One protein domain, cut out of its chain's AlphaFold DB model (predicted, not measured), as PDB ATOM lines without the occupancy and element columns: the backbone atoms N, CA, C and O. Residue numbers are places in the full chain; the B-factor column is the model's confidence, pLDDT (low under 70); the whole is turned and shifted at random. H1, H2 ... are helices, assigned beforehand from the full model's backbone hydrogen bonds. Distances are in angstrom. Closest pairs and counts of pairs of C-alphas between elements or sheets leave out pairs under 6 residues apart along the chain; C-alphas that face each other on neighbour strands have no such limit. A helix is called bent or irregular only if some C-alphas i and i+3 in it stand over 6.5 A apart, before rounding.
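AT A GLANCE: This is residues 265 to 326 of the 326 residues of the protein "Putative U3 small nucleolar RNA-associated protein 7" of Smittium culicis (UniProt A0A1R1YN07). What shape does the printed part make? The short helix H1 comes first and folds back over the first part of the long helix H2, which runs the length of the model; after H2 the chain turns again and H3 folds back loosely beside the later part of H2, giving a stretched Z. What is it made of? The printed part has 62 residues with three named helices, in the order H1, H2, H3, and no named strand; the class is all helix. How closely is it folded? It is loose, with a radius of gyration of the C-alphas of 15.2 A, and its C-alphas span 44 by 22 by 14 A, only just a rod.

HOW THE PARTS SIT: How does H1, residues 265 to 271, stand to H2, residues 279 to 305? They touch, and H2 does so with residues 281 to 288 alone; the closest C-alphas are those of Ala 265 and Val 288, 6.7 A apart. They run opposite ways at a steep tilt of 46 degrees. How does H3, residues 314 to 325, stand to the others? H2 and H3 are close but not clearly touching, their closest C-alphas being those of Ile 294 and Ile 321, 7.3 A apart. They run opposite ways at a shallow tilt of 34.7 degrees, only just short of steep. H1 and H3 are apart. Are the helices' backbones well formed? In H1, H2 and H3 every O i to N i+4 pair is within hydrogen-bond range, and no helix is bent or irregular.

IN THESE COORDINATES: Where does H1 lie? It begins at C-alpha 265, at (119.515, 19.788, 153.988), and measures 10.0 A from first to last C-alpha. Where does H2 run? It goes from C-alpha 279 at (112.684, 31.974, 158.515) to C-alpha 305 at (112.287, -6.157, 166.317), 38.9 A. Where does H3 end? Its last C-alpha, 325, is at (104.860, 15.350, 164.509), 16.5 A from its first.

THE WHOLE: How large is it? The two C-alphas farthest apart are those of Asn 275 and Pro 312, at 45.4 A. Is the printed part unbroken, and are its links long? It has no cut and ends at residue 326, the chain's last; the links H1 to H2, of 7 residues, and H2 to H3, of 8, are short. Which stretches stand free? These are residues 274 to 280, of which 279 to 280 belong to H2, residues 302 to 307, of which 302 to 305 belong to H2, and residues 310 to 316, of which 314 to 316 belong to H3. Where is confidence low? The mean pLDDT of the printed part is 77.1, and residues 305 to 318 and 325 to 326 are under 70.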
ATOM      1  N   ALA A 265     120.033  18.861 152.982       78.75
ATOM      2  CA  ALA A 265     119.515  19.788 153.988       78.75
ATOM      3  C   ALA A 265     120.599  20.189 155.006       78.75
ATOM      4  O   ALA A 265     120.807  21.372 155.272       78.75
ATOM      5  N   LYS A 266     121.387  19.220 155.494       82.50
ATOM      6  CA  LYS A 266     122.534  19.473 156.386       82.50
ATOM      7  C   LYS A 266     123.648  20.248 155.681       82.50
ATOM      8  O   LYS A 266     124.237  21.150 156.270       82.50
ATOM      9  N   ARG A 267     123.922  19.950 154.406       84.81
ATOM     10  CA  ARG A 267     124.883  20.703 153.581       84.81
ATOM     11  C   ARG A 267     124.432  22.151 153.382       84.81
ATOM     12  O   ARG A 267     125.270  23.042 153.456       84.81
ATOM     13  N   LYS A 268     123.132  22.387 153.168       84.50
ATOM     14  CA  LYS A 268     122.546  23.733 153.067       84.50
ATOM     15  C   LYS A 268     122.754  24.503 154.373       84.50
ATOM     16  O   LYS A 268     123.324  25.585 154.331       84.50
ATOM     17  N   LEU A 269     122.441  23.893 155.519       84.69
ATOM     18  CA  LEU A 269     122.656  24.493 156.845       84.69
ATOM     19  C   LEU A 269     124.132  24.796 157.163       84.69
ATOM     20  O   LEU A 269     124.425  25.775 157.842       84.69
ATOM     21  N   ARG A 270     125.080  23.997 156.657       85.69
ATOM     22  CA  ARG A 270     126.525  24.274 156.803       85.69
ATOM     23  C   ARG A 270     127.012  25.433 155.935       85.69
ATOM     24  O   ARG A 270     127.964  26.104 156.315       85.69
ATOM     25  N   LYS A 271     126.400  25.625 154.762       87.81
ATOM     26  CA  LYS A 271     126.724  26.720 153.836       87.81
ATOM     27  C   LYS A 271     126.102  28.046 154.272       87.81
ATOM     28  O   LYS A 271     126.672  29.092 153.987       87.81
ATOM     29  N   THR A 272     124.946  28.012 154.939       86.00
ATOM     30  CA  THR A 272     124.335  29.218 155.511       86.00
ATOM     31  C   THR A 272     125.192  29.769 156.645       86.00
ATOM     32  O   THR A 272     125.722  29.001 157.452       86.00
ATOM     33  N   GLN A 273     125.301  31.095 156.737       84.31
ATOM     34  CA  GLN A 273     126.038  31.748 157.817       84.31
ATOM     35  C   GLN A 273     125.491  31.318 159.181       84.31
ATOM     36  O   GLN A 273     124.279  31.234 159.385       84.31
ATOM     37  N   LYS A 274     126.387  31.029 160.128       82.62
ATOM     38  CA  LYS A 274     126.015  30.451 161.429       82.62
ATOM     39  C   LYS A 274     125.149  31.402 162.260       82.62
ATOM     40  O   LYS A 274     124.171  30.942 162.844       82.62
ATOM     41  N   ASN A 275     125.441  32.700 162.208       86.50
ATOM     42  CA  ASN A 275     124.904  33.692 163.143       86.50
ATOM     43  C   ASN A 275     123.642  34.415 162.640       86.50
ATOM     44  O   ASN A 275     122.952  35.037 163.435       86.50
ATOM     45  N   VAL A 276     123.313  34.319 161.348       86.69
ATOM     46  CA  VAL A 276     122.088  34.910 160.780       86.69
ATOM     47  C   VAL A 276     120.965  33.876 160.840       86.69
ATOM     48  O   VAL A 276     121.151  32.732 160.403       86.69
ATOM     49  N   ILE A 277     119.828  34.235 161.438       86.06
ATOM     50  CA  ILE A 277     118.676  33.345 161.622       86.06
ATOM     51  C   ILE A 277     117.511  33.854 160.774       86.06
ATOM     52  O   ILE A 277     116.771  34.738 161.186       86.06
ATOM     53  N   ASP A 278     117.334  33.241 159.604       87.94
ATOM     54  CA  ASP A 278     116.206  33.511 158.711       87.94
ATOM     55  C   ASP A 278     115.076  32.494 158.909       87.94
ATOM     56  O   ASP A 278     115.313  31.337 159.275       87.94
ATOM     57  N   LEU A 279     113.851  32.869 158.528       89.31
ATOM     58  CA  LEU A 279     112.684  31.974 158.515       89.31
ATOM     59  C   LEU A 279     112.952  30.672 157.733       89.31
ATOM     60  O   LEU A 279     112.610  29.581 158.190       89.31
ATOM     61  N   LYS A 280     113.648  30.763 156.591       86.75
ATOM     62  CA  LYS A 280     114.034  29.605 155.760       86.75
ATOM     63  C   LYS A 280     115.055  28.687 156.441       86.75
ATOM     64  O   LYS A 280     115.100  27.487 156.176       86.75
ATOM     65  N   LYS A 281     115.913  29.243 157.297       85.94
ATOM     66  CA  LYS A 281     116.908  28.472 158.050       85.94
ATOM     67  C   LYS A 281     116.246  27.750 159.219       85.94
ATOM     68  O   LYS A 281     116.554  26.584 159.450       85.94
ATOM     69  N   LEU A 282     115.309  28.409 159.902       86.94
ATOM     70  CA  LEU A 282     114.492  27.802 160.953       86.94
ATOM     71  C   LEU A 282     113.643  26.648 160.410       86.94
ATOM     72  O   LEU A 282     113.646  25.567 160.997       86.94
ATOM     73  N   SER A 283     112.984  26.827 159.260       85.25
ATOM     74  CA  SER A 283     112.205  25.750 158.635       85.25
ATOM     75  C   SER A 283     113.085  24.559 158.245       85.25
ATOM     76  O   SER A 283     112.743  23.417 158.556       85.25
ATOM     77  N   ALA A 284     114.265  24.811 157.666       83.69
ATOM     78  CA  ALA A 284     115.229  23.768 157.324       83.69
ATOM     79  C   ALA A 284     115.790  23.042 158.563       83.69
ATOM     80  O   ALA A 284     115.927  21.819 158.543       83.69
ATOM     81  N   LEU A 285     116.093  23.763 159.650       86.00
ATOM     82  CA  LEU A 285     116.523  23.175 160.925       86.00
ATOM     83  C   LEU A 285     115.435  22.282 161.521       86.00
ATOM     84  O   LEU A 285     115.717  21.143 161.889       86.00
ATOM     85  N   ASN A 286     114.194  22.767 161.558       87.75
ATOM     86  CA  ASN A 286     113.053  22.003 162.051       87.75
ATOM     87  C   ASN A 286     112.820  20.746 161.207       87.75
ATOM     88  O   ASN A 286     112.605  19.669 161.757       87.75
ATOM     89  N   GLN A 287     112.929  20.849 159.882       84.44
ATOM     90  CA  GLN A 287     112.789  19.710 158.977       84.44
ATOM     91  C   GLN A 287     113.901  18.670 159.180       84.44
ATOM     92  O   GLN A 287     113.608  17.477 159.260       84.44
ATOM     93  N   VAL A 288     115.164  19.097 159.322       85.38
ATOM     94  CA  VAL A 288     116.286  18.193 159.636       85.38
ATOM     95  C   VAL A 288     116.101  17.551 161.010       85.38
ATOM     96  O   VAL A 288     116.286  16.344 161.138       85.38
ATOM     97  N   GLY A 289     115.670  18.313 162.016       84.56
ATOM     98  CA  GLY A 289     115.375  17.796 163.351       84.56
ATOM     99  C   GLY A 289     114.249  16.759 163.347       84.56
ATOM    100  O   GLY A 289     114.382  15.712 163.978       84.56
ATOM    101  N   LYS A 290     113.168  16.995 162.585       83.88
ATOM    102  CA  LYS A 290     112.096  16.007 162.369       83.88
ATOM    103  C   LYS A 290     112.647  14.736 161.713       83.88
ATOM    104  O   LYS A 290     112.383  13.641 162.196       83.88
ATOM    105  N   GLN A 291     113.466  14.864 160.666       81.81
ATOM    106  CA  GLN A 291     114.085  13.716 159.989       81.81
ATOM    107  C   GLN A 291     115.010  12.908 160.907       81.81
ATOM    108  O   GLN A 291     114.979  11.682 160.864       81.81
ATOM    109  N   GLU A 292     115.814  13.566 161.743       83.12
ATOM    110  CA  GLU A 292     116.699  12.895 162.700       83.12
ATOM    111  C   GLU A 292     115.925  12.161 163.791       83.12
ATOM    112  O   GLU A 292     116.288  11.043 164.142       83.12
ATOM    113  N   LYS A 293     114.850  12.760 164.314       83.75
ATOM    114  CA  LYS A 293     113.986  12.097 165.296       83.75
ATOM    115  C   LYS A 293     113.294  10.881 164.692       83.75
ATOM    116  O   LYS A 293     113.325   9.815 165.295       83.75
ATOM    117  N   ILE A 294     112.751  11.018 163.479       82.12
ATOM    118  CA  ILE A 294     112.175   9.891 162.742       82.12
ATOM    119  C   ILE A 294     113.236   8.803 162.554       82.12
ATOM    120  O   ILE A 294     112.965   7.661 162.890       82.12
ATOM    121  N   ALA A 295     114.445   9.138 162.091       79.69
ATOM    122  CA  ALA A 295     115.527   8.165 161.915       79.69
ATOM    123  C   ALA A 295     115.873   7.432 163.220       79.69
ATOM    124  O   ALA A 295     115.910   6.211 163.221       79.69
ATOM    125  N   LYS A 296     115.999   8.146 164.345       83.38
ATOM    126  CA  LYS A 296     116.240   7.528 165.661       83.38
ATOM    127  C   LYS A 296     115.131   6.559 166.078       83.38
ATOM    128  O   LYS A 296     115.432   5.493 166.598       83.38
ATOM    129  N   ILE A 297     113.863   6.914 165.846       80.94
ATOM    130  CA  ILE A 297     112.724   6.019 166.117       80.94
ATOM    131  C   ILE A 297     112.810   4.770 165.233       80.94
ATOM    132  O   ILE A 297     112.512   3.671 165.696       80.94
ATOM    133  N   LYS A 298     113.236   4.926 163.973       77.88
ATOM    134  CA  LYS A 298     113.426   3.799 163.058       77.88
ATOM    135  C   LYS A 298     114.555   2.870 163.497       77.88
ATOM    136  O   LYS A 298     114.351   1.661 163.505       77.88
ATOM    137  N   ASP A 299     115.695   3.436 163.878       79.62
ATOM    138  CA  ASP A 299     116.878   2.685 164.306       79.62
ATOM    139  C   ASP A 299     116.587   1.908 165.603       79.62
ATOM    140  O   ASP A 299     116.769   0.694 165.644       79.62
ATOM    141  N   ALA A 300     116.002   2.567 166.612       80.44
ATOM    142  CA  ALA A 300     115.617   1.926 167.876       80.44
ATOM    143  C   ALA A 300     114.614   0.776 167.680       80.44
ATOM    144  O   ALA A 300     114.627  -0.220 168.403       80.44
ATOM    145  N   PHE A 301     113.728   0.895 166.691       70.75
ATOM    146  CA  PHE A 301     112.780  -0.165 166.385       70.75
ATOM    147  C   PHE A 301     113.426  -1.344 165.646       70.75
ATOM    148  O   PHE A 301     113.132  -2.495 165.979       70.75
ATOM    149  N   ALA A 302     114.300  -1.072 164.675       71.62
ATOM    150  CA  ALA A 302     115.055  -2.109 163.977       71.62
ATOM    151  C   ALA A 302     115.892  -2.940 164.967       71.62
ATOM    152  O   ALA A 302     115.905  -4.165 164.871       71.62
ATOM    153  N   GLU A 303     116.492  -2.287 165.968       75.38
ATOM    154  CA  GLU A 303     117.192  -2.954 167.075       75.38
ATOM    155  C   GLU A 303     116.258  -3.837 167.921       75.38
ATOM    156  O   GLU A 303     116.636  -4.941 168.301       75.38
ATOM    157  N   SER A 304     115.028  -3.385 168.198       71.25
ATOM    158  CA  SER A 304     114.075  -4.126 169.045       71.25
ATOM    159  C   SER A 304     113.380  -5.307 168.359       71.25
ATOM    160  O   SER A 304     113.023  -6.280 169.018       71.25
ATOM    161  N   SER A 305     113.132  -5.209 167.051       66.50
ATOM    162  CA  SER A 305     112.287  -6.157 166.317       66.50
ATOM    163  C   SER A 305     113.069  -7.070 165.379       66.50
ATOM    164  O   SER A 305     112.550  -8.114 165.004       66.50
ATOM    165  N   GLY A 306     114.296  -6.703 164.993       63.12
ATOM    166  CA  GLY A 306     115.103  -7.452 164.030       63.12
ATOM    167  C   GLY A 306     114.607  -7.384 162.577       63.12
ATOM    168  O   GLY A 306     115.223  -8.003 161.713       63.12
ATOM    169  N   TYR A 307     113.536  -6.630 162.281       56.94
ATOM    170  CA  TYR A 307     112.950  -6.492 160.940       56.94
ATOM    171  C   TYR A 307     112.909  -5.020 160.485       56.94
ATOM    172  O   TYR A 307     112.667  -4.114 161.285       56.94
ATOM    173  N   GLU A 308     113.110  -4.759 159.186       58.59
ATOM    174  CA  GLU A 308     112.929  -3.417 158.608       58.59
ATOM    175  C   GLU A 308     111.444  -2.992 158.589       58.59
ATOM    176  O   GLU A 308     110.522  -3.800 158.486       58.59
ATOM    177  N   LEU A 309     111.216  -1.677 158.673       59.62
ATOM    178  CA  LEU A 309     109.926  -0.991 158.883       59.62
ATOM    179  C   LEU A 309     108.872  -1.093 157.763       59.62
ATOM    180  O   LEU A 309     107.919  -0.312 157.766       59.62
ATOM    181  N   ASP A 310     108.999  -2.046 156.847       60.09
ATOM    182  CA  ASP A 310     108.022  -2.304 155.779       60.09
ATOM    183  C   ASP A 310     107.181  -3.573 156.043       60.09
ATOM    184  O   ASP A 310     106.575  -4.142 155.140       60.09
ATOM    185  N   GLY A 311     107.101  -4.006 157.308       66.44
ATOM    186  CA  GLY A 311     106.270  -5.130 157.750       66.44
ATOM    187  C   GLY A 311     104.822  -4.769 158.146       66.44
ATOM    188  O   GLY A 311     104.443  -3.593 158.178       66.44
ATOM    189  N   PRO A 312     104.000  -5.767 158.530       67.75
ATOM    190  CA  PRO A 312     102.587  -5.595 158.907       67.75
ATOM    191  C   PRO A 312     102.352  -4.605 160.060       67.75
ATOM    192  O   PRO A 312     101.333  -3.918 160.104       67.75
ATOM    193  N   LEU A 313     103.325  -4.477 160.969       66.62
ATOM    194  CA  LEU A 313     103.282  -3.558 162.111       66.62
ATOM    195  C   LEU A 313     103.590  -2.093 161.730       66.62
ATOM    196  O   LEU A 313     103.395  -1.197 162.548       66.62
ATOM    197  N   SER A 314     104.007  -1.814 160.486       68.44
ATOM    198  CA  SER A 314     104.377  -0.468 160.001       68.44
ATOM    199  C   SER A 314     103.262   0.580 160.136       68.44
ATOM    200  O   SER A 314     103.554   1.772 160.279       68.44
ATOM    201  N   LYS A 315     101.988   0.161 160.135       69.38
ATOM    202  CA  LYS A 315     100.822   1.048 160.295       69.38
ATOM    203  C   LYS A 315     100.799   1.740 161.663       69.38
ATOM    204  O   LYS A 315     100.666   2.959 161.707       69.38
ATOM    205  N   PHE A 316     101.045   1.002 162.746       68.69
ATOM    206  CA  PHE A 316     101.069   1.552 164.108       68.69
ATOM    207  C   PHE A 316     102.223   2.547 164.314       68.69
ATOM    208  O   PHE A 316     102.089   3.530 165.042       68.69
ATOM    209  N   TYR A 317     103.349   2.353 163.620       66.50
ATOM    210  CA  TYR A 317     104.475   3.294 163.664       66.50
ATOM    211  C   TYR A 317     104.213   4.565 162.863       66.50
ATOM    212  O   TYR A 317     104.558   5.651 163.326       66.50
ATOM    213  N   LYS A 318     103.581   4.459 161.686       68.81
ATOM    214  CA  LYS A 318     103.119   5.636 160.933       68.81
ATOM    215  C   LYS A 318     102.148   6.458 161.775       68.81
ATOM    216  O   LYS A 318     102.270   7.675 161.817       68.81
ATOM    217  N   GLU A 319     101.260   5.797 162.508       72.50
ATOM    218  CA  GLU A 319     100.310   6.441 163.411       72.50
ATOM    219  C   GLU A 319     100.997   7.125 164.603       72.50
ATOM    220  O   GLU A 319     100.711   8.287 164.887       72.50
ATOM    221  N   LYS A 320     101.986   6.477 165.238       71.69
ATOM    222  CA  LYS A 320     102.794   7.091 166.308       71.69
ATOM    223  C   LYS A 320     103.593   8.305 165.817       71.69
ATOM    224  O   LYS A 320     103.587   9.342 166.473       71.69
ATOM    225  N   ILE A 321     104.237   8.204 164.651       72.12
ATOM    226  CA  ILE A 321     104.972   9.317 164.025       72.12
ATOM    227  C   ILE A 321     104.014  10.464 163.687       72.12
ATOM    228  O   ILE A 321     104.324  11.620 163.964       72.12
ATOM    229  N   ASN A 322     102.846  10.159 163.123       71.88
ATOM    230  CA  ASN A 322     101.841  11.171 162.811       71.88
ATOM    231  C   ASN A 322     101.347  11.868 164.085       71.88
ATOM    232  O   ASN A 322     101.207  13.084 164.087       71.88
ATOM    233  N   ARG A 323     101.159  11.138 165.189       75.81
ATOM    234  CA  ARG A 323     100.712  11.708 166.467       75.81
ATOM    235  C   ARG A 323     101.761  12.598 167.144       75.81
ATOM    236  O   ARG A 323     101.391  13.551 167.818       75.81
ATOM    237  N   GLU A 324     103.049  12.302 166.973       70.00
ATOM    238  CA  GLU A 324     104.150  13.079 167.567       70.00
ATOM    239  C   GLU A 324     104.576  14.306 166.738       70.00
ATOM    240  O   GLU A 324     105.173  15.229 167.292       70.00
ATOM    241  N   PHE A 325     104.321  14.325 165.422       65.31
ATOM    242  CA  PHE A 325     104.860  15.350 164.509       65.31
ATOM    243  C   PHE A 325     103.821  16.125 163.680       65.31
ATOM    244  O   PHE A 325     104.250  16.931 162.832       65.31
ATOM    245  N   SER A 326     102.522  15.879 163.917       54.94
ATOM    246  CA  SER A 326     101.397  16.666 163.383       54.94
ATOM    247  C   SER A 326     101.399  18.111 163.871       54.94
ATOM    248  O   SER A 326     102.016  18.409 164.916       54.94
TER     249      SER A 326